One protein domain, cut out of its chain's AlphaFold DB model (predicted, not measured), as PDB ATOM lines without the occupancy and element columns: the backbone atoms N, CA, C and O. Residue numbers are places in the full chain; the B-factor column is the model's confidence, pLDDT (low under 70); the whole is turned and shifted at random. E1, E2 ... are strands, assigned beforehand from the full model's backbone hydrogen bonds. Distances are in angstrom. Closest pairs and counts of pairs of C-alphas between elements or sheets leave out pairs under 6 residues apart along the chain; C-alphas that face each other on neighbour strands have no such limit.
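Overview. This is residues 234 to 386 of the 854 residues of an uncharacterized protein of Opitutaceae bacterium TAV4 (UniProt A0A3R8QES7). Amid little regular structure, two four-stranded sheets lie face to face as a sandwich, joined by a long loop, residues 302 to 334. The 153 printed residues hold no named helix; strands E1 to E8, 51 residues, follow in order, class all strand. Each sheet, E1 E2 E3 E4 and E5 E6 E7 E8, is a meander, each strand the antiparallel neighbour of the one before. It is compact, radius of gyration of the C-alphas 15.1 A, spans 44 by 36 by 26 A.

Along the chain. Find C-alpha 258 at (139.317, 169.659, 150.717), where E1, residues 258 to 263, begins; then E2, 268 to 275, E3, 285 to 292, 23.3 A long, and E4, 297 to 301. Next come E5, 335 to 341, E6, 346 to 352, E7, 365 to 371, and E8, 383 to 385, ending at C-alpha 385 (123.575, 150.217, 145.945).

Arrangement. In hairpin E2 and E3, N 269 and O 291, 2.8 A, are within hydrogen-bond range. Between sheets, E3 and E5 have closest C-alphas Ala 288 and Ala 337, 4.7 A.

Size, cuts and confidence. The printed part has no cut. Links E4 to E5, E6 to E7 and E7 to E8 are long. Sixty residues, among them 305 to 333, have pLDDT under 70.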
ATOM      1  N   GLY A 234     134.083 170.664 154.891       93.12
ATOM      2  CA  GLY A 234     134.754 169.397 154.630       93.12
ATOM      3  C   GLY A 234     135.114 168.663 155.914       93.12
ATOM      4  O   GLY A 234     134.797 169.114 157.013       93.12
ATOM      5  N   LEU A 235     135.772 167.510 155.773       89.69
ATOM      6  CA  LEU A 235     136.154 166.648 156.897       89.69
ATOM      7  C   LEU A 235     137.298 167.297 157.693       89.69
ATOM      8  O   LEU A 235     138.468 166.949 157.540       89.69
ATOM      9  N   THR A 236     136.944 168.309 158.485       78.44
ATOM     10  CA  THR A 236     137.850 169.208 159.200       78.44
ATOM     11  C   THR A 236     137.522 169.190 160.693       78.44
ATOM     12  O   THR A 236     136.361 169.125 161.085       78.44
ATOM     13  N   GLY A 237     138.547 169.250 161.543       61.59
ATOM     14  CA  GLY A 237     138.377 169.454 162.982       61.59
ATOM     15  C   GLY A 237     138.738 168.269 163.878       61.59
ATOM     16  O   GLY A 237     138.885 167.127 163.456       61.59
ATOM     17  N   THR A 238     138.884 168.597 165.162       47.88
ATOM     18  CA  THR A 238     139.233 167.713 166.288       47.88
ATOM     19  C   THR A 238     138.002 167.081 166.960       47.88
ATOM     20  O   THR A 238     138.118 166.520 168.046       47.88
ATOM     21  N   GLY A 239     136.808 167.240 166.367       41.09
ATOM     22  CA  GLY A 239     135.504 166.946 166.985       41.09
ATOM     23  C   GLY A 239     134.933 165.548 166.730       41.09
ATOM     24  O   GLY A 239     133.977 165.156 167.389       41.09
ATOM     25  N   GLN A 240     135.527 164.762 165.832       43.41
ATOM     26  CA  GLN A 240     135.159 163.360 165.636       43.41
ATOM     27  C   GLN A 240     136.168 162.483 166.388       43.41
ATOM     28  O   GLN A 240     137.219 162.116 165.868       43.41
ATOM     29  N   SER A 241     135.846 162.142 167.640       43.06
ATOM     30  CA  SER A 241     136.635 161.183 168.437       43.06
ATOM     31  C   SER A 241     136.646 159.758 167.859       43.06
ATOM     32  O   SER A 241     137.371 158.910 168.369       43.06
ATOM     33  N   LEU A 242     135.894 159.503 166.783       46.69
ATOM     34  CA  LEU A 242     135.884 158.220 166.083       46.69
ATOM     35  C   LEU A 242     137.200 157.921 165.336       46.69
ATOM     36  O   LEU A 242     137.544 156.752 165.216       46.69
ATOM     37  N   TYR A 243     137.978 158.929 164.901       51.22
ATOM     38  CA  TYR A 243     139.097 158.699 163.958       51.22
ATOM     39  C   TYR A 243     140.468 159.263 164.347       51.22
ATOM     40  O   TYR A 243     141.429 159.109 163.592       51.22
ATOM     41  N   GLY A 244     140.610 159.885 165.522       51.66
ATOM     42  CA  GLY A 244     141.861 160.546 165.902       51.66
ATOM     43  C   GLY A 244     142.239 161.683 164.937       51.66
ATOM     44  O   GLY A 244     141.756 161.815 163.818       51.66
ATOM     45  N   ASN A 245     143.105 162.582 165.374       53.50
ATOM     46  CA  ASN A 245     143.252 163.899 164.748       53.50
ATOM     47  C   ASN A 245     144.070 163.886 163.432       53.50
ATOM     48  O   ASN A 245     144.673 164.900 163.093       53.50
ATOM     49  N   THR A 246     144.184 162.748 162.733       65.56
ATOM     50  CA  THR A 246     145.248 162.523 161.735       65.56
ATOM     51  C   THR A 246     144.807 161.949 160.387       65.56
ATOM     52  O   THR A 246     145.634 161.883 159.485       65.56
ATOM     53  N   GLU A 247     143.549 161.530 160.194       75.19
ATOM     54  CA  GLU A 247     143.142 160.928 158.902       75.19
ATOM     55  C   GLU A 247     143.108 161.960 157.761       75.19
ATOM     56  O   GLU A 247     143.539 161.683 156.642       75.19
ATOM     57  N   PHE A 248     142.616 163.168 158.039       82.12
ATOM     58  CA  PHE A 248     142.470 164.234 157.040       82.12
ATOM     59  C   PHE A 248     143.479 165.367 157.224       82.12
ATOM     60  O   PHE A 248     143.589 166.231 156.360       82.12
ATOM     61  N   GLU A 249     144.257 165.337 158.311       79.31
ATOM     62  CA  GLU A 249     145.362 166.255 158.566       79.31
ATOM     63  C   GLU A 249     146.675 165.488 158.680       79.31
ATOM     64  O   GLU A 249     146.880 164.702 159.603       79.31
ATOM     65  N   LYS A 250     147.602 165.749 157.758       74.38
ATOM     66  CA  LYS A 250     148.929 165.140 157.824       74.38
ATOM     67  C   LYS A 250     149.688 165.616 159.068       74.38
ATOM     68  O   LYS A 250     149.983 166.808 159.223       74.38
ATOM     69  N   THR A 251     150.095 164.663 159.902       67.94
ATOM     70  CA  THR A 251     150.911 164.898 161.097       67.94
ATOM     71  C   THR A 251     152.264 165.516 160.720       67.94
ATOM     72  O   THR A 251     153.023 164.951 159.934       67.94
ATOM     73  N   GLY A 252     152.584 166.683 161.288       69.81
ATOM     74  CA  GLY A 252     153.901 167.328 161.181       69.81
ATOM     75  C   GLY A 252     154.012 168.492 160.189       69.81
ATOM     76  O   GLY A 252     154.951 169.274 160.303       69.81
ATOM     77  N   ASN A 253     153.067 168.663 159.257       69.12
ATOM     78  CA  ASN A 253     153.060 169.820 158.343       69.12
ATOM     79  C   ASN A 253     151.662 170.407 158.065       69.12
ATOM     80  O   ASN A 253     151.541 171.299 157.223       69.12
ATOM     81  N   SER A 254     150.625 169.898 158.742       72.94
ATOM     82  CA  SER A 254     149.232 170.317 158.568       72.94
ATOM     83  C   SER A 254     148.774 170.289 157.104       72.94
ATOM     84  O   SER A 254     148.103 171.201 156.627       72.94
ATOM     85  N   THR A 255     149.147 169.252 156.345       77.75
ATOM     86  CA  THR A 255     148.614 169.083 154.983       77.75
ATOM     87  C   THR A 255     147.162 168.640 155.051       77.75
ATOM     88  O   THR A 255     146.865 167.587 155.603       77.75
ATOM     89  N   GLN A 256     146.279 169.451 154.473       84.56
ATOM     90  CA  GLN A 256     144.856 169.179 154.268       84.56
ATOM     91  C   GLN A 256     144.517 169.428 152.797       84.56
ATOM     92  O   GLN A 256     145.146 170.265 152.139       84.56
ATOM     93  N   TYR A 257     143.554 168.682 152.267       90.31
ATOM     94  CA  TYR A 257     143.038 168.896 150.920       90.31
ATOM     95  C   TYR A 257     141.544 168.631 150.932       90.31
ATOM     96  O   TYR A 257     141.129 167.473 150.978       90.31
ATOM     97  N   HIS A 258     140.767 169.700 150.837       93.88
ATOM     98  CA  HIS A 258     139.317 169.659 150.717       93.88
ATOM     99  C   HIS A 258     138.901 170.426 149.457       93.88
ATOM    100  O   HIS A 258     139.465 171.477 149.148       93.88
ATOM    101  N   THR A 259     137.939 169.892 148.708       95.00
ATOM    102  CA  THR A 259     137.367 170.542 147.520       95.00
ATOM    103  C   THR A 259     135.858 170.377 147.522       95.00
ATOM    104  O   THR A 259     135.371 169.329 147.936       95.00
ATOM    105  N   ILE A 260     135.145 171.393 147.043       96.38
ATOM    106  CA  ILE A 260     133.698 171.346 146.809       96.38
ATOM    107  C   ILE A 260     133.448 170.858 145.383       96.38
ATOM    108  O   ILE A 260     134.258 171.112 144.488       96.38
ATOM    109  N   SER A 261     132.348 170.136 145.202       94.62
ATOM    110  CA  SER A 261     131.882 169.629 143.912       94.62
ATOM    111  C   SER A 261     130.471 170.111 143.578       94.62
ATOM    112  O   SER A 261     130.238 170.464 142.430       94.62
ATOM    113  N   ASN A 262     129.556 170.178 144.555       94.56
ATOM    114  CA  ASN A 262     128.185 170.663 144.341       94.56
ATOM    115  C   ASN A 262     127.688 171.492 145.531       94.56
ATOM    116  O   ASN A 262     128.119 171.254 146.663       94.56
ATOM    117  N   ILE A 263     126.754 172.409 145.265       95.81
ATOM    118  CA  ILE A 263     126.041 173.231 146.253       95.81
ATOM    119  C   ILE A 263     124.568 173.305 145.841       95.81
ATOM    120  O   ILE A 263     124.288 173.466 144.654       95.81
ATOM    121  N   THR A 264     123.657 173.196 146.804       95.31
ATOM    122  CA  THR A 264     122.208 173.357 146.607       95.31
ATOM    123  C   THR A 264     121.705 174.647 147.266       95.31
ATOM    124  O   THR A 264     122.353 175.180 148.170       95.31
ATOM    125  N   GLU A 265     120.529 175.130 146.868       92.81
ATOM    126  CA  GLU A 265     119.855 176.272 147.502       92.81
ATOM    127  C   GLU A 265     119.461 175.984 148.944       92.81
ATOM    128  O   GLU A 265     119.545 176.847 149.813       92.81
ATOM    129  N   SER A 266     119.129 174.731 149.233       94.69
ATOM    130  CA  SER A 266     118.901 174.236 150.586       94.69
ATOM    131  C   SER A 266     120.199 174.045 151.373       94.69
ATOM    132  O   SER A 266     120.173 173.386 152.402       94.69
ATOM    133  N   GLY A 267     121.347 174.576 150.941       96.06
ATOM    134  CA  GLY A 267     122.579 174.606 151.736       96.06
ATOM    135  C   GLY A 267     123.278 173.260 151.931       96.06
ATOM    136  O   GLY A 267     124.093 173.126 152.850       96.06
ATOM    137  N   TYR A 268     123.003 172.266 151.081       96.69
ATOM    138  CA  TYR A 268     123.819 171.059 151.023       96.69
ATOM    139  C   TYR A 268     125.054 171.309 150.161       96.69
ATOM    140  O   TYR A 268     124.955 171.692 148.998       96.69
ATOM    141  N   VAL A 269     126.232 171.043 150.716       97.06
ATOM    142  CA  VAL A 269     127.517 171.205 150.030       97.06
ATOM    143  C   VAL A 269     128.222 169.868 150.001       97.06
ATOM    144  O   VAL A 269     128.566 169.338 151.050       97.06
ATOM    145  N   SER A 270     128.481 169.313 148.823       96.62
ATOM    146  CA  SER A 270     129.259 168.076 148.716       96.62
ATOM    147  C   SER A 270     130.659 168.318 148.202       96.62
ATOM    148  O   SER A 270     130.926 169.278 147.476       96.62
ATOM    149  N   GLY A 271     131.557 167.409 148.559       96.00
ATOM    150  CA  GLY A 271     132.938 167.505 148.147       96.00
ATOM    151  C   GLY A 271     133.754 166.259 148.440       96.00
ATOM    152  O   GLY A 271     133.236 165.185 148.758       96.00
ATOM    153  N   GLN A 272     135.067 166.423 148.315       94.75
ATOM    154  CA  GLN A 272     136.051 165.377 148.573       94.75
ATOM    155  C   GLN A 272     137.143 165.881 149.515       94.75
ATOM    156  O   GLN A 272     137.526 167.052 149.472       94.75
ATOM    157  N   SER A 273     137.648 164.995 150.371       93.44
ATOM    158  CA  SER A 273     138.798 165.233 151.248       93.44
ATOM    159  C   SER A 273     139.881 164.196 150.974       93.44
ATOM    160  O   SER A 273     139.562 163.012 150.874       93.44
ATOM    161  N   ARG A 274     141.159 164.586 150.869       88.19
ATOM    162  CA  ARG A 274     142.245 163.591 150.786       88.19
ATOM    163  C   ARG A 274     142.505 162.960 152.145       88.19
ATOM    164  O   ARG A 274     142.469 163.640 153.164       88.19
ATOM    165  N   ARG A 275     142.820 161.669 152.116       83.06
ATOM    166  CA  ARG A 275     143.176 160.862 153.283       83.06
ATOM    167  C   ARG A 275     144.689 160.701 153.362       83.06
ATOM    168  O   ARG A 275     145.334 160.422 152.346       83.06
ATOM    169  N   TYR A 276     145.231 160.841 154.561       77.31
ATOM    170  CA  TYR A 276     146.644 160.683 154.879       77.31
ATOM    171  C   TYR A 276     146.820 159.559 155.903       77.31
ATOM    172  O   TYR A 276     145.964 159.343 156.758       77.31
ATOM    173  N   TRP A 277     147.936 158.839 155.808       68.25
ATOM    174  CA  TRP A 277     148.304 157.793 156.757       68.25
ATOM    175  C   TRP A 277     149.737 158.000 157.225       68.25
ATOM    176  O   TRP A 277     150.671 158.054 156.424       68.25
ATOM    177  N   GLY A 278     149.913 158.130 158.539       68.00
ATOM    178  CA  GLY A 278     151.225 158.333 159.146       68.00
ATOM    179  C   GLY A 278     151.932 159.612 158.675       68.00
ATOM    180  O   GLY A 278     151.317 160.660 158.482       68.00
ATOM    181  N   THR A 279     153.258 159.535 158.545       66.31
ATOM    182  CA  THR A 279     154.131 160.660 158.160       66.31
ATOM    183  C   THR A 279     154.432 160.724 156.660       66.31
ATOM    184  O   THR A 279     155.171 161.613 156.229       66.31
ATOM    185  N   GLU A 280     153.912 159.791 155.860       65.00
ATOM    186  CA  GLU A 280     154.246 159.682 154.437       65.00
ATOM    187  C   GLU A 280     153.653 160.838 153.607       65.00
ATOM    188  O   GLU A 280     152.577 161.362 153.892       65.00
ATOM    189  N   ASP A 281     154.394 161.285 152.587       64.12
ATOM    190  CA  ASP A 281     154.019 162.414 151.717       64.12
ATOM    191  C   ASP A 281     152.954 162.067 150.663       64.12
ATOM    192  O   ASP A 281     152.381 162.965 150.038       64.12
ATOM    193  N   SER A 282     152.660 160.784 150.453       67.06
ATOM    194  CA  SER A 282     151.635 160.339 149.514       67.06
ATOM    195  C   SER A 282     150.257 160.368 150.166       67.06
ATOM    196  O   SER A 282     149.990 159.644 151.122       67.06
ATOM    197  N   ALA A 283     149.354 161.181 149.612       60.44
ATOM    198  CA  ALA A 283     147.930 161.023 149.882       60.44
ATOM    199  C   ALA A 283     147.545 159.592 149.512       60.44
ATOM    200  O   ALA A 283     147.788 159.183 148.375       60.44
ATOM    201  N   LEU A 284     146.965 158.854 150.459       67.19
ATOM    202  CA  LEU A 284     146.539 157.499 150.172       67.19
ATOM    203  C   LEU A 284     145.391 157.573 149.175       67.19
ATOM    204  O   LEU A 284     145.557 157.044 148.085       67.19
ATOM    205  N   ASN A 285     144.270 158.248 149.503       79.62
ATOM    206  CA  ASN A 285     143.074 158.346 148.637       79.62
ATOM    207  C   ASN A 285     142.130 159.522 148.991       79.62
ATOM    208  O   ASN A 285     142.599 160.559 149.463       79.62
ATOM    209  N   GLN A 286     140.816 159.395 148.730       87.88
ATOM    210  CA  GLN A 286     139.807 160.455 148.858       87.88
ATOM    211  C   GLN A 286     138.520 159.945 149.532       87.88
ATOM    212  O   GLN A 286     137.961 158.932 149.119       87.88
ATOM    213  N   ALA A 287     138.026 160.677 150.529       90.56
ATOM    214  CA  ALA A 287     136.705 160.473 151.117       90.56
ATOM    215  C   ALA A 287     135.710 161.496 150.562       90.56
ATOM    216  O   ALA A 287     136.006 162.694 150.521       90.56
ATOM    217  N   ALA A 288     134.526 161.021 150.193       93.75
ATOM    218  CA  ALA A 288     133.379 161.863 149.899       93.75
ATOM    219  C   ALA A 288     132.771 162.402 151.198       93.75
ATOM    220  O   ALA A 288     132.820 161.740 152.236       93.75
ATOM    221  N   TRP A 289     132.185 163.593 151.140       95.75
ATOM    222  CA  TRP A 289     131.459 164.176 152.264       95.75
ATOM    223  C   TRP A 289     130.342 165.096 151.788       95.75
ATOM    224  O   TRP A 289     130.367 165.589 150.657       95.75
ATOM    225  N   VAL A 290     129.390 165.346 152.683       96.62
ATOM    226  CA  VAL A 290     128.412 166.426 152.567       96.62
ATOM    227  C   VAL A 290     128.425 167.280 153.827       96.62
ATOM    228  O   VAL A 290     128.545 166.764 154.933       96.62
ATOM    229  N   TYR A 291     128.326 168.587 153.653       97.25
ATOM    230  CA  TYR A 291     128.157 169.585 154.692       97.25
ATOM    231  C   TYR A 291     126.745 170.166 154.594       97.25
ATOM    232  O   TYR A 291     126.280 170.494 153.502       97.25
ATOM    233  N   LYS A 292     126.066 170.271 155.736       96.50
ATOM    234  CA  LYS A 292     124.712 170.811 155.885       96.50
ATOM    235  C   LYS A 292     124.798 172.184 156.538       96.50
ATOM    236  O   LYS A 292     125.048 172.261 157.742       96.50
ATOM    237  N   ALA A 293     124.577 173.251 155.774       96.19
ATOM    238  CA  ALA A 293     124.721 174.619 156.274       96.19
ATOM    239  C   ALA A 293     123.780 174.937 157.450       96.19
ATOM    240  O   ALA A 293     124.182 175.624 158.385       96.19
ATOM    241  N   GLN A 294     122.563 174.386 157.457       94.56
ATOM    242  CA  GLN A 294     121.551 174.655 158.490       94.56
ATOM    243  C   GLN A 294     121.923 174.089 159.859       94.56
ATOM    244  O   GLN A 294     121.513 174.638 160.879       94.56
ATOM    245  N   SER A 295     122.649 172.970 159.884       94.25
ATOM    246  CA  SER A 295     123.011 172.272 161.119       94.25
ATOM    247  C   SER A 295     124.506 172.328 161.429       94.25
ATOM    248  O   SER A 295     124.928 171.700 162.396       94.25
ATOM    249  N   ASP A 296     125.301 173.026 160.608       93.44
ATOM    250  CA  ASP A 296     126.769 173.082 160.694       93.44
ATOM    251  C   ASP A 296     127.387 171.678 160.869       93.44
ATOM    252  O   ASP A 296     128.201 171.405 161.749       93.44
ATOM    253  N   THR A 297     126.898 170.717 160.078       92.75
ATOM    254  CA  THR A 297     127.259 169.297 160.213       92.75
ATOM    255  C   THR A 297     127.929 168.799 158.946       92.75
ATOM    256  O   THR A 297     127.385 168.972 157.859       92.75
ATOM    257  N   THR A 298     129.073 168.121 159.080       94.25
ATOM    258  CA  THR A 298     129.700 167.377 157.976       94.25
ATOM    259  C   THR A 298     129.536 165.876 158.194       94.25
ATOM    260  O   THR A 298     129.883 165.370 159.258       94.25
ATOM    261  N   LEU A 299     129.058 165.170 157.173       93.06
ATOM    262  CA  LEU A 299     128.905 163.717 157.138       93.06
ATOM    263  C   LEU A 299     129.849 163.132 156.082       93.06
ATOM    264  O   LEU A 299     129.861 163.602 154.939       93.06
ATOM    265  N   ARG A 300     130.630 162.102 156.427       92.50
ATOM    266  CA  ARG A 300     131.350 161.292 155.432       92.50
ATOM    267  C   ARG A 300     130.354 160.452 154.644       92.50
ATOM    268  O   ARG A 300     129.390 159.937 155.199       92.50
ATOM    269  N   LEU A 301     130.593 160.315 153.343       92.56
ATOM    270  CA  LEU A 301     129.725 159.566 152.442       92.56
ATOM    271  C   LEU A 301     130.461 158.420 151.732       92.56
ATOM    272  O   LEU A 301     131.670 158.478 151.488       92.56
ATOM    273  N   GLY A 302     129.690 157.409 151.333       90.00
ATOM    274  CA  GLY A 302     130.130 156.263 150.541       90.00
ATOM    275  C   GLY A 302     130.355 155.003 151.368       90.00
ATOM    276  O   GLY A 302     130.113 154.975 152.567       90.00
ATOM    277  N   PHE A 303     130.824 153.943 150.714       84.94
ATOM    278  CA  PHE A 303     131.172 152.699 151.391       84.94
ATOM    279  C   PHE A 303     132.592 152.807 151.946       84.94
ATOM    280  O   PHE A 303     133.545 152.984 151.184       84.94
ATOM    281  N   TYR A 304     132.720 152.701 153.264       78.75
ATOM    282  CA  TYR A 304     133.987 152.607 153.981       78.75
ATOM    283  C   TYR A 304     133.866 151.602 155.113       78.75
ATOM    284  O   TYR A 304     132.767 151.318 155.584       78.75
ATOM    285  N   ASP A 305     135.007 151.072 155.529       67.56
ATOM    286  CA  ASP A 305     135.102 150.285 156.749       67.56
ATOM    287  C   ASP A 305     135.756 151.111 157.854       67.56
ATOM    288  O   ASP A 305     136.608 151.972 157.601       67.56
ATOM    289  N   ASP A 306     135.361 150.824 159.089       62.16
ATOM    290  CA  ASP A 306     135.971 151.412 160.266       62.16
ATOM    291  C   ASP A 306     137.256 150.653 160.619       62.16
ATOM    292  O   ASP A 306     137.253 149.653 161.349       62.16
ATOM    293  N   ILE A 307     138.374 151.176 160.109       56.31
ATOM    294  CA  ILE A 307     139.717 150.632 160.332       56.31
ATOM    295  C   ILE A 307     140.114 150.611 161.814       56.31
ATOM    296  O   ILE A 307     140.986 149.834 162.198       56.31
ATOM    297  N   SER A 308     139.478 151.421 162.672       54.06
ATOM    298  CA  SER A 308     139.777 151.439 164.110       54.06
ATOM    299  C   SER A 308     139.343 150.149 164.816       54.06
ATOM    300  O   SER A 308     139.880 149.806 165.870       54.06
ATOM    301  N   THR A 309     138.420 149.394 164.208       52.91
ATOM    302  CA  THR A 309     137.941 148.104 164.721       52.91
ATOM    303  C   THR A 309     138.647 146.896 164.112       52.91
ATOM    304  O   THR A 309     138.271 145.762 164.408       52.91
ATOM    305  N   TRP A 310     139.679 147.108 163.288       54.09
ATOM    306  CA  TRP A 310     140.482 146.022 162.734       54.09
ATOM    307  C   TRP A 310     141.374 145.402 163.816       54.09
ATOM    308  O   TRP A 310     142.533 145.770 163.995       54.09
ATOM    309  N   SER A 311     140.846 144.413 164.535       52.28
ATOM    310  CA  SER A 311     141.680 143.341 165.075       52.28
ATOM    311  C   SER A 311     142.018 142.383 163.934       52.28
ATOM    312  O   SER A 311     141.118 142.015 163.179       52.28
ATOM    313  N   GLU A 312     143.285 141.983 163.794       48.62
ATOM    314  CA  GLU A 312     143.727 140.988 162.804       48.62
ATOM    315  C   GLU A 312     142.770 139.774 162.786       48.62
ATOM    316  O   GLU A 312     142.787 138.962 163.709       48.62
ATOM    317  N   GLY A 313     141.913 139.649 161.759       44.44
ATOM    318  CA  GLY A 313     141.141 138.423 161.511       44.44
ATOM    319  C   GLY A 313     139.661 138.539 161.123       44.44
ATOM    320  O   GLY A 313     139.146 137.561 160.586       44.44
ATOM    321  N   GLU A 314     138.969 139.670 161.317       43.34
ATOM    322  CA  GLU A 314     137.536 139.793 160.962       43.34
ATOM    323  C   GLU A 314     137.282 140.908 159.932       43.34
ATOM    324  O   GLU A 314     137.319 142.094 160.246       43.34
ATOM    325  N   LEU A 315     137.003 140.521 158.682       40.62
ATOM    326  CA  LEU A 315     136.535 141.425 157.625       40.62
ATOM    327  C   LEU A 315     135.030 141.698 157.821       40.62
ATOM    328  O   LEU A 315     134.225 140.767 157.742       40.62
ATOM    329  N   LYS A 316     134.641 142.953 158.078       50.41
ATOM    330  CA  LYS A 316     133.231 143.383 158.178       50.41
ATOM    331  C   LYS A 316     132.654 143.741 156.803       50.41
ATOM    332  O   LYS A 316     133.381 144.091 155.880       50.41
ATOM    333  N   ALA A 317     131.328 143.700 156.657       42.22
ATOM    334  CA  ALA A 317     130.659 144.208 155.456       42.22
ATOM    335  C   ALA A 317     131.030 145.692 155.234       42.22
ATOM    336  O   ALA A 317     130.792 146.513 156.112       42.22
ATOM    337  N   GLY A 318     131.637 146.017 154.085       52.78
ATOM    338  CA  GLY A 318     132.242 147.332 153.800       52.78
ATOM    339  C   GLY A 318     133.773 147.308 153.672       52.78
ATOM    340  O   GLY A 318     134.339 148.137 152.954       52.78
ATOM    341  N   SER A 319     134.440 146.298 154.244       55.09
ATOM    342  CA  SER A 319     135.894 146.087 154.131       55.09
ATOM    343  C   SER A 319     136.351 145.866 152.689       55.09
ATOM    344  O   SER A 319     137.501 146.101 152.348       55.09
ATOM    345  N   GLU A 320     135.455 145.453 151.794       57.88
ATOM    346  CA  GLU A 320     135.739 145.316 150.364       57.88
ATOM    347  C   GLU A 320     136.158 146.642 149.699       57.88
ATOM    348  O   GLU A 320     136.944 146.631 148.752       57.88
ATOM    349  N   TYR A 321     135.712 147.782 150.230       62.50
ATOM    350  CA  TYR A 321     136.065 149.122 149.743       62.50
ATOM    351  C   TYR A 321     137.258 149.746 150.484       62.50
ATOM    352  O   TYR A 321     137.620 150.887 150.201       62.50
ATOM    353  N   THR A 322     137.880 148.989 151.397       62.28
ATOM    354  CA  THR A 322     139.013 149.411 152.230       62.28
ATOM    355  C   THR A 322     140.120 148.353 152.150       62.28
ATOM    356  O   THR A 322     139.986 147.270 152.704       62.28
ATOM    357  N   GLN A 323     141.219 148.609 151.430       57.34
ATOM    358  CA  GLN A 323     142.229 147.566 151.166       57.34
ATOM    359  C   GLN A 323     142.830 146.995 152.464       57.34
ATOM    360  O   GLN A 323     143.407 147.735 153.256       57.34
ATOM    361  N   ALA A 324     142.735 145.674 152.656       50.53
ATOM    362  CA  ALA A 324     143.211 144.949 153.843       50.53
ATOM    363  C   ALA A 324     144.600 144.301 153.676       50.53
ATOM    364  O   ALA A 324     144.952 143.368 154.394       50.53
ATOM    365  N   ASN A 325     145.395 144.734 152.697       53.09
ATOM    366  CA  ASN A 325     146.610 144.009 152.335       53.09
ATOM    367  C   ASN A 325     147.684 144.046 153.437       53.09
ATOM    368  O   ASN A 325     147.968 145.094 154.007       53.09
ATOM    369  N   ASN A 326     148.401 142.925 153.589       51.00
ATOM    370  CA  ASN A 326     149.636 142.750 154.381       51.00
ATOM    371  C   ASN A 326     150.821 143.646 153.937       51.00
ATOM    372  O   ASN A 326     151.958 143.430 154.353       51.00
ATOM    373  N   LEU A 327     150.585 144.621 153.054       52.94
ATOM    374  CA  LEU A 327     151.543 145.656 152.693       52.94
ATOM    375  C   LEU A 327     151.197 146.906 153.516       52.94
ATOM    376  O   LEU A 327     150.226 147.585 153.178       52.94
ATOM    377  N   PRO A 328     151.980 147.247 154.559       55.53
ATOM    378  CA  PRO A 328     151.668 148.346 155.481       55.53
ATOM    379  C   PRO A 328     151.557 149.735 154.822       55.53
ATOM    380  O   PRO A 328     151.132 150.680 155.474       55.53
ATOM    381  N   VAL A 329     151.913 149.858 153.540       54.12
ATOM    382  CA  VAL A 329     151.906 151.112 152.770       54.12
ATOM    383  C   VAL A 329     150.545 151.396 152.105       54.12
ATOM    384  O   VAL A 329     150.278 152.532 151.732       54.12
ATOM    385  N   LEU A 330     149.661 150.400 151.950       53.28
ATOM    386  CA  LEU A 330     148.383 150.573 151.231       53.28
ATOM    387  C   LEU A 330     147.136 150.153 152.027       53.28
ATOM    388  O   LEU A 330     146.020 150.262 151.520       53.28
ATOM    389  N   ALA A 331     147.298 149.687 153.266       53.38
ATOM    390  CA  ALA A 331     146.164 149.350 154.115       53.38
ATOM    391  C   ALA A 331     145.276 150.587 154.358       53.38
ATOM    392  O   ALA A 331     145.771 151.665 154.687       53.38
ATOM    393  N   GLY A 332     143.962 150.437 154.181       56.12
ATOM    394  CA  GLY A 332     142.998 151.497 154.475       56.12
ATOM    395  C   GLY A 332     142.611 152.403 153.308       56.12
ATOM    396  O   GLY A 332     141.943 153.405 153.538       56.12
ATOM    397  N   SER A 333     142.994 152.106 152.066       62.47
ATOM    398  CA  SER A 333     142.661 152.917 150.891       62.47
ATOM    399  C   SER A 333     141.151 152.958 150.579       62.47
ATOM    400  O   SER A 333     140.523 151.911 150.542       62.47
ATOM    401  N   GLN A 334     140.565 154.139 150.331       72.31
ATOM    402  CA  GLN A 334     139.158 154.316 149.906       72.31
ATOM    403  C   GLN A 334     139.080 155.465 148.904       72.31
ATOM    404  O   GLN A 334     139.535 156.564 149.227       72.31
ATOM    405  N   LEU A 335     138.466 155.247 147.743       84.56
ATOM    406  CA  LEU A 335     138.107 156.321 146.821       84.56
ATOM    407  C   LEU A 335     136.583 156.411 146.724       84.56
ATOM    408  O   LEU A 335     135.959 155.602 146.037       84.56
ATOM    409  N   SER A 336     136.005 157.412 147.381       90.44
ATOM    410  CA  SER A 336     134.588 157.751 147.239       90.44
ATOM    411  C   SER A 336     134.427 159.179 146.734       90.44
ATOM    412  O   SER A 336     135.183 160.078 147.104       90.44
ATOM    413  N   ALA A 337     133.429 159.384 145.881       90.88
ATOM    414  CA  ALA A 337     133.085 160.684 145.320       90.88
ATOM    415  C   ALA A 337     131.573 160.889 145.387       90.88
ATOM    416  O   ALA A 337     130.825 159.955 145.106       90.88
ATOM    417  N   VAL A 338     131.143 162.104 145.729       92.25
ATOM    418  CA  VAL A 338     129.761 162.544 145.519       92.25
ATOM    419  C   VAL A 338     129.679 163.129 144.119       92.25
ATOM    420  O   VAL A 338     130.462 164.014 143.778       92.25
ATOM    421  N   THR A 339     128.753 162.631 143.314       90.38
ATOM    422  CA  THR A 339     128.502 163.152 141.970       90.38
ATOM    423  C   THR A 339     127.492 164.291 142.025       90.38
ATOM    424  O   THR A 339     127.702 165.311 141.381       90.38
ATOM    425  N   VAL A 340     126.431 164.151 142.825       90.06
ATOM    426  CA  VAL A 340     125.359 165.149 142.948       90.06
ATOM    427  C   VAL A 340     124.745 165.115 144.347       90.06
ATOM    428  O   VAL A 340     124.726 164.071 145.006       90.06
ATOM    429  N   VAL A 341     124.233 166.264 144.784       92.31
ATOM    430  CA  VAL A 341     123.319 166.377 145.923       92.31
ATOM    431  C   VAL A 341     122.083 167.144 145.477       92.31
ATOM    432  O   VAL A 341     122.215 168.110 144.730       92.31
ATOM    433  N   THR A 342     120.902 166.693 145.892       92.00
ATOM    434  CA  THR A 342     119.618 167.284 145.499       92.00
ATOM    435  C   THR A 342     119.067 168.213 146.580       92.00
ATOM    436  O   THR A 342     119.428 168.102 147.754       92.00
ATOM    437  N   GLU A 343     118.133 169.091 146.206       91.06
ATOM    438  CA  GLU A 343     117.408 169.951 147.158       91.06
ATOM    439  C   GLU A 343     116.610 169.151 148.197       91.06
ATOM    440  O   GLU A 343     116.442 169.584 149.332       91.06
ATOM    441  N   GLN A 344     116.156 167.949 147.838       91.25
ATOM    442  CA  GLN A 344     115.438 167.041 148.736       91.25
ATOM    443  C   GLN A 344     116.363 166.359 149.759       91.25
ATOM    444  O   GLN A 344     115.885 165.611 150.605       91.25
ATOM    445  N   GLY A 345     117.678 166.592 149.692       94.00
ATOM    446  CA  GLY A 345     118.648 165.967 150.582       94.00
ATOM    447  C   GLY A 345     118.971 164.527 150.195       94.00
ATOM    448  O   GLY A 345     119.189 163.698 151.071       94.00
ATOM    449  N   TYR A 346     119.032 164.208 148.900       93.88
ATOM    450  CA  TYR A 346     119.648 162.967 148.429       93.88
ATOM    451  C   TYR A 346     121.081 163.220 147.982       93.88
ATOM    452  O   TYR A 346     121.336 164.138 147.206       93.88
ATOM    453  N   ALA A 347     122.017 162.382 148.429       93.25
ATOM    454  CA  ALA A 347     123.390 162.371 147.942       93.25
ATOM    455  C   ALA A 347     123.638 161.117 147.101       93.25
ATOM    456  O   ALA A 347     123.400 159.996 147.558       93.25
ATOM    457  N   LEU A 348     124.150 161.312 145.887       92.50
ATOM    458  CA  LEU A 348     124.506 160.238 144.967       92.50
ATOM    459  C   LEU A 348     125.998 160.271 144.683       92.50
ATOM    460  O   LEU A 348     126.589 161.333 144.483       92.50
ATOM    461  N   GLY A 349     126.605 159.098 144.600       91.50
ATOM    462  CA  GLY A 349     128.032 158.990 144.361       91.50
ATOM    463  C   GLY A 349     128.471 157.594 143.975       91.50
ATOM    464  O   GLY A 349     127.660 156.715 143.683       91.50
ATOM    465  N   TYR A 350     129.781 157.385 143.984       90.12
ATOM    466  CA  TYR A 350     130.376 156.066 143.806       90.12
ATOM    467  C   TYR A 350     131.475 155.814 144.833       90.12
ATOM    468  O   TYR A 350     132.050 156.740 145.406       90.12
ATOM    469  N   SER A 351     131.748 154.537 145.088       88.69
ATOM    470  CA  SER A 351     132.897 154.072 145.869       88.69
ATOM    471  C   SER A 351     133.665 153.037 145.056       88.69
ATOM    472  O   SER A 351     133.054 152.173 144.423       88.69
ATOM    473  N   GLN A 352     134.992 153.132 145.039       83.75
ATOM    474  CA  GLN A 352     135.853 152.209 144.305       83.75
ATOM    475  C   GLN A 352     136.399 151.108 145.223       83.75
ATOM    476  O   GLN A 352     136.970 151.395 146.272       83.75
ATOM    477  N   ARG A 353     136.235 149.850 144.806       71.62
ATOM    478  CA  ARG A 353     136.764 148.642 145.455       71.62
ATOM    479  C   ARG A 353     138.233 148.434 145.062       71.62
ATOM    480  O   ARG A 353     138.577 148.556 143.884       71.62
ATOM    481  N   TYR A 354     139.100 148.063 146.001       67.38
ATOM    482  CA  TYR A 354     140.497 147.731 145.681       67.38
ATOM    483  C   TYR A 354     140.624 146.277 145.241       67.38
ATOM    484  O   TYR A 354     140.020 145.381 145.830       67.38
ATOM    485  N   THR A 355     141.426 146.035 144.206       64.69
ATOM    486  CA  THR A 355     141.896 144.689 143.873       64.69
ATOM    487  C   THR A 355     143.036 144.282 144.805       64.69
ATOM    488  O   THR A 355     143.790 145.116 145.313       64.69
ATOM    489  N   ALA A 356     143.194 142.972 145.009       60.94
ATOM    490  CA  ALA A 356     144.239 142.412 145.867       60.94
ATOM    491  C   ALA A 356     145.671 142.783 145.423       60.94
ATOM    492  O   ALA A 356     146.583 142.760 146.245       60.94
ATOM    493  N   ASP A 357     145.881 143.161 144.159       65.06
ATOM    494  CA  ASP A 357     147.183 143.570 143.613       65.06
ATOM    495  C   ASP A 357     147.514 145.063 143.817       65.06
ATOM    496  O   ASP A 357     148.601 145.503 143.449       65.06
ATOM    497  N   GLY A 358     146.602 145.847 144.407       63.22
ATOM    498  CA  GLY A 358     146.781 147.286 144.621       63.22
ATOM    499  C   GLY A 358     146.768 148.125 143.341       63.22
ATOM    500  O   GLY A 358     147.108 149.308 143.395       63.22
ATOM    501  N   SER A 359     146.390 147.553 142.192       64.69
ATOM    502  CA  SER A 359     146.265 148.312 140.951       64.69
ATOM    503  C   SER A 359     144.990 149.165 140.947       64.69
ATOM    504  O   SER A 359     143.893 148.718 141.283       64.69
ATOM    505  N   PHE A 360     145.121 150.430 140.538       62.97
ATOM    506  CA  PHE A 360     143.975 151.295 140.263       62.97
ATOM    507  C   PHE A 360     143.406 150.937 138.896       62.97
ATOM    508  O   PHE A 360     143.710 151.582 137.893       62.97
ATOM    509  N   ASN A 361     142.576 149.903 138.837       64.50
ATOM    510  CA  ASN A 361     141.735 149.719 137.670       64.50
ATOM    511  C   ASN A 361     140.472 150.580 137.851       64.50
ATOM    512  O   ASN A 361     139.869 150.626 138.921       64.50
ATOM    513  N   SER A 362     140.075 151.331 136.827       63.66
ATOM    514  CA  SER A 362     138.857 152.153 136.865       63.66
ATOM    515  C   SER A 362     137.569 151.317 136.939       63.66
ATOM    516  O   SER A 362     136.485 151.885 137.009       63.66
ATOM    517  N   PHE A 363     137.674 149.985 136.934       64.56
ATOM    518  CA  PHE A 363     136.582 149.040 136.698       64.56
ATOM    519  C   PHE A 363     135.878 148.550 137.972       64.56
ATOM    520  O   PHE A 363     134.950 147.757 137.880       64.56
ATOM    521  N   ASN A 364     136.251 149.057 139.146       73.50
ATOM    522  CA  ASN A 364     135.742 148.585 140.435       73.50
ATOM    523  C   ASN A 364     134.810 149.583 141.146       73.50
ATOM    524  O   ASN A 364     134.911 149.769 142.357       73.50
ATOM    525  N   ARG A 365     133.932 150.288 140.429       83.75
ATOM    526  CA  ARG A 365     133.068 151.318 141.030       83.75
ATOM    527  C   ARG A 365     131.673 150.781 141.334       83.75
ATOM    528  O   ARG A 365     130.995 150.263 140.455       83.75
ATOM    529  N   THR A 366     131.227 150.960 142.573       85.12
ATOM    530  CA  THR A 366     129.833 150.750 142.972       85.12
ATOM    531  C   THR A 366     129.192 152.095 143.240       85.12
ATOM    532  O   THR A 366     129.637 152.831 144.124       85.12
ATOM    533  N   SER A 367     128.146 152.401 142.483       89.12
ATOM    534  CA  SER A 367     127.353 153.597 142.718       89.12
ATOM    535  C   SER A 367     126.388 153.413 143.890       89.12
ATOM    536  O   SER A 367     125.920 152.304 144.160       89.12
ATOM    537  N   TRP A 368     126.099 154.499 144.598       91.19
ATOM    538  CA  TRP A 368     125.245 154.506 145.780       91.19
ATOM    539  C   TRP A 368     124.405 155.782 145.853       91.19
ATOM    540  O   TRP A 368     124.790 156.824 145.322       91.19
ATOM    541  N   ILE A 369     123.274 155.684 146.546       92.25
ATOM    542  CA  ILE A 369     122.448 156.813 146.976       92.25
ATOM    543  C   ILE A 369     122.177 156.708 148.475       92.25
ATOM    544  O   ILE A 369     122.059 155.606 149.012       92.25
ATOM    545  N   THR A 370     122.088 157.851 149.147       94.38
ATOM    546  CA  THR A 370     121.653 157.936 150.541       94.38
ATOM    547  C   THR A 370     120.851 159.213 150.781       94.38
ATOM    548  O   THR A 370     121.092 160.231 150.127       94.38
ATOM    549  N   ASN A 371     119.884 159.151 151.696       94.62
ATOM    550  CA  ASN A 371     119.155 160.325 152.166       94.62
ATOM    551  C   ASN A 371     119.941 160.971 153.318       94.62
ATOM    552  O   ASN A 371     120.271 160.312 154.301       94.62
ATOM    553  N   ILE A 372     120.252 162.256 153.176       96.25
ATOM    554  CA  ILE A 372     121.039 163.062 154.115       96.25
ATOM    555  C   ILE A 372     120.201 164.137 154.819       96.25
ATOM    556  O   ILE A 372     120.727 164.839 155.689       96.25
ATOM    557  N   ALA A 373     118.926 164.298 154.448       95.19
ATOM    558  CA  ALA A 373     118.071 165.375 154.942       95.19
ATOM    559  C   ALA A 373     117.984 165.340 156.473       95.19
ATOM    560  O   ALA A 373     118.358 166.302 157.151       95.19
ATOM    561  N   ASP A 374     117.643 164.171 157.015       94.38
ATOM    562  CA  ASP A 374     117.462 163.964 158.454       94.38
ATOM    563  C   ASP A 374     118.719 163.437 159.164       94.38
ATOM    564  O   ASP A 374     118.748 163.337 160.389       94.38
ATOM    565  N   ALA A 375     119.784 163.130 158.418       93.56
ATOM    566  CA  ALA A 375     121.009 162.590 158.992       93.56
ATOM    567  C   ALA A 375     121.749 163.652 159.823       93.56
ATOM    568  O   ALA A 375     122.049 164.754 159.349       93.56
ATOM    569  N   THR A 376     122.059 163.312 161.071       92.19
ATOM    570  CA  THR A 376     122.853 164.139 161.999       92.19
ATOM    571  C   THR A 376     124.220 163.526 162.274       92.19
ATOM    572  O   THR A 376     125.166 164.224 162.635       92.19
ATOM    573  N   THR A 377     124.334 162.219 162.063       90.81
ATOM    574  CA  THR A 377     125.539 161.416 162.219       90.81
ATOM    575  C   THR A 377     125.686 160.456 161.043       90.81
ATOM    576  O   THR A 377     124.733 160.185 160.313       90.81
ATOM    577  N   GLU A 378     126.884 159.906 160.858       87.75
ATOM    578  CA  GLU A 378     127.145 158.918 159.802       87.75
ATOM    579  C   GLU A 378     126.331 157.627 159.990       87.75
ATOM    580  O   GLU A 378     126.002 156.961 159.014       87.75
ATOM    581  N   THR A 379     125.940 157.293 161.227       87.31
ATOM    582  CA  THR A 379     125.116 156.111 161.527       87.31
ATOM    583  C   THR A 379     123.653 156.256 161.114       87.31
ATOM    584  O   THR A 379     122.956 155.248 161.027       87.31
ATOM    585  N   ASP A 380     123.191 157.481 160.848       89.56
ATOM    586  CA  ASP A 380     121.834 157.736 160.349       89.56
ATOM    587  C   ASP A 380     121.720 157.429 158.842       89.56
ATOM    588  O   ASP A 380     120.622 157.302 158.300       89.56
ATOM    589  N   LEU A 381     122.859 157.306 158.148       91.00
ATOM    590  CA  LEU A 381     122.908 157.121 156.704       91.00
ATOM    591  C   LEU A 381     122.581 155.679 156.320       91.00
ATOM    592  O   LEU A 381     123.257 154.726 156.707       91.00
ATOM    593  N   THR A 382     121.564 155.525 155.474       91.31
ATOM    594  CA  THR A 382     121.246 154.256 154.812       91.31
ATOM    595  C   THR A 382     121.633 154.349 153.346       91.31
ATOM    596  O   THR A 382     121.184 155.256 152.642       91.31
ATOM    597  N   TYR A 383     122.477 153.428 152.881       89.56
ATOM    598  CA  TYR A 383     122.949 153.401 151.499       89.56
ATOM    599  C   TYR A 383     122.211 152.350 150.679       89.56
ATOM    600  O   TYR A 383     122.226 151.166 151.025       89.56
ATOM    601  N   THR A 384     121.678 152.760 149.531       90.12
ATOM    602  CA  THR A 384     121.205 151.838 148.496       90.12
ATOM    603  C   THR A 384     122.261 151.726 147.401       90.12
ATOM    604  O   THR A 384     122.680 152.733 146.827       90.12
ATOM    605  N   LYS A 385     122.717 150.497 147.110       89.00
ATOM    606  CA  LYS A 385     123.575 150.217 145.945       89.00
ATOM    607  C   LYS A 385     122.739 150.405 144.677       89.00
ATOM    608  O   LYS A 385     121.662 149.830 144.571       89.00
ATOM    609  N   LEU A 386     123.245 151.186 143.729       88.25
ATOM    610  CA  LEU A 386     122.576 151.458 142.456       88.25
ATOM    611  C   LEU A 386     123.140 150.578 141.334       88.25
ATOM    612  O   LEU A 386     124.331 150.251 141.335       88.25
TER     613      LEU A 386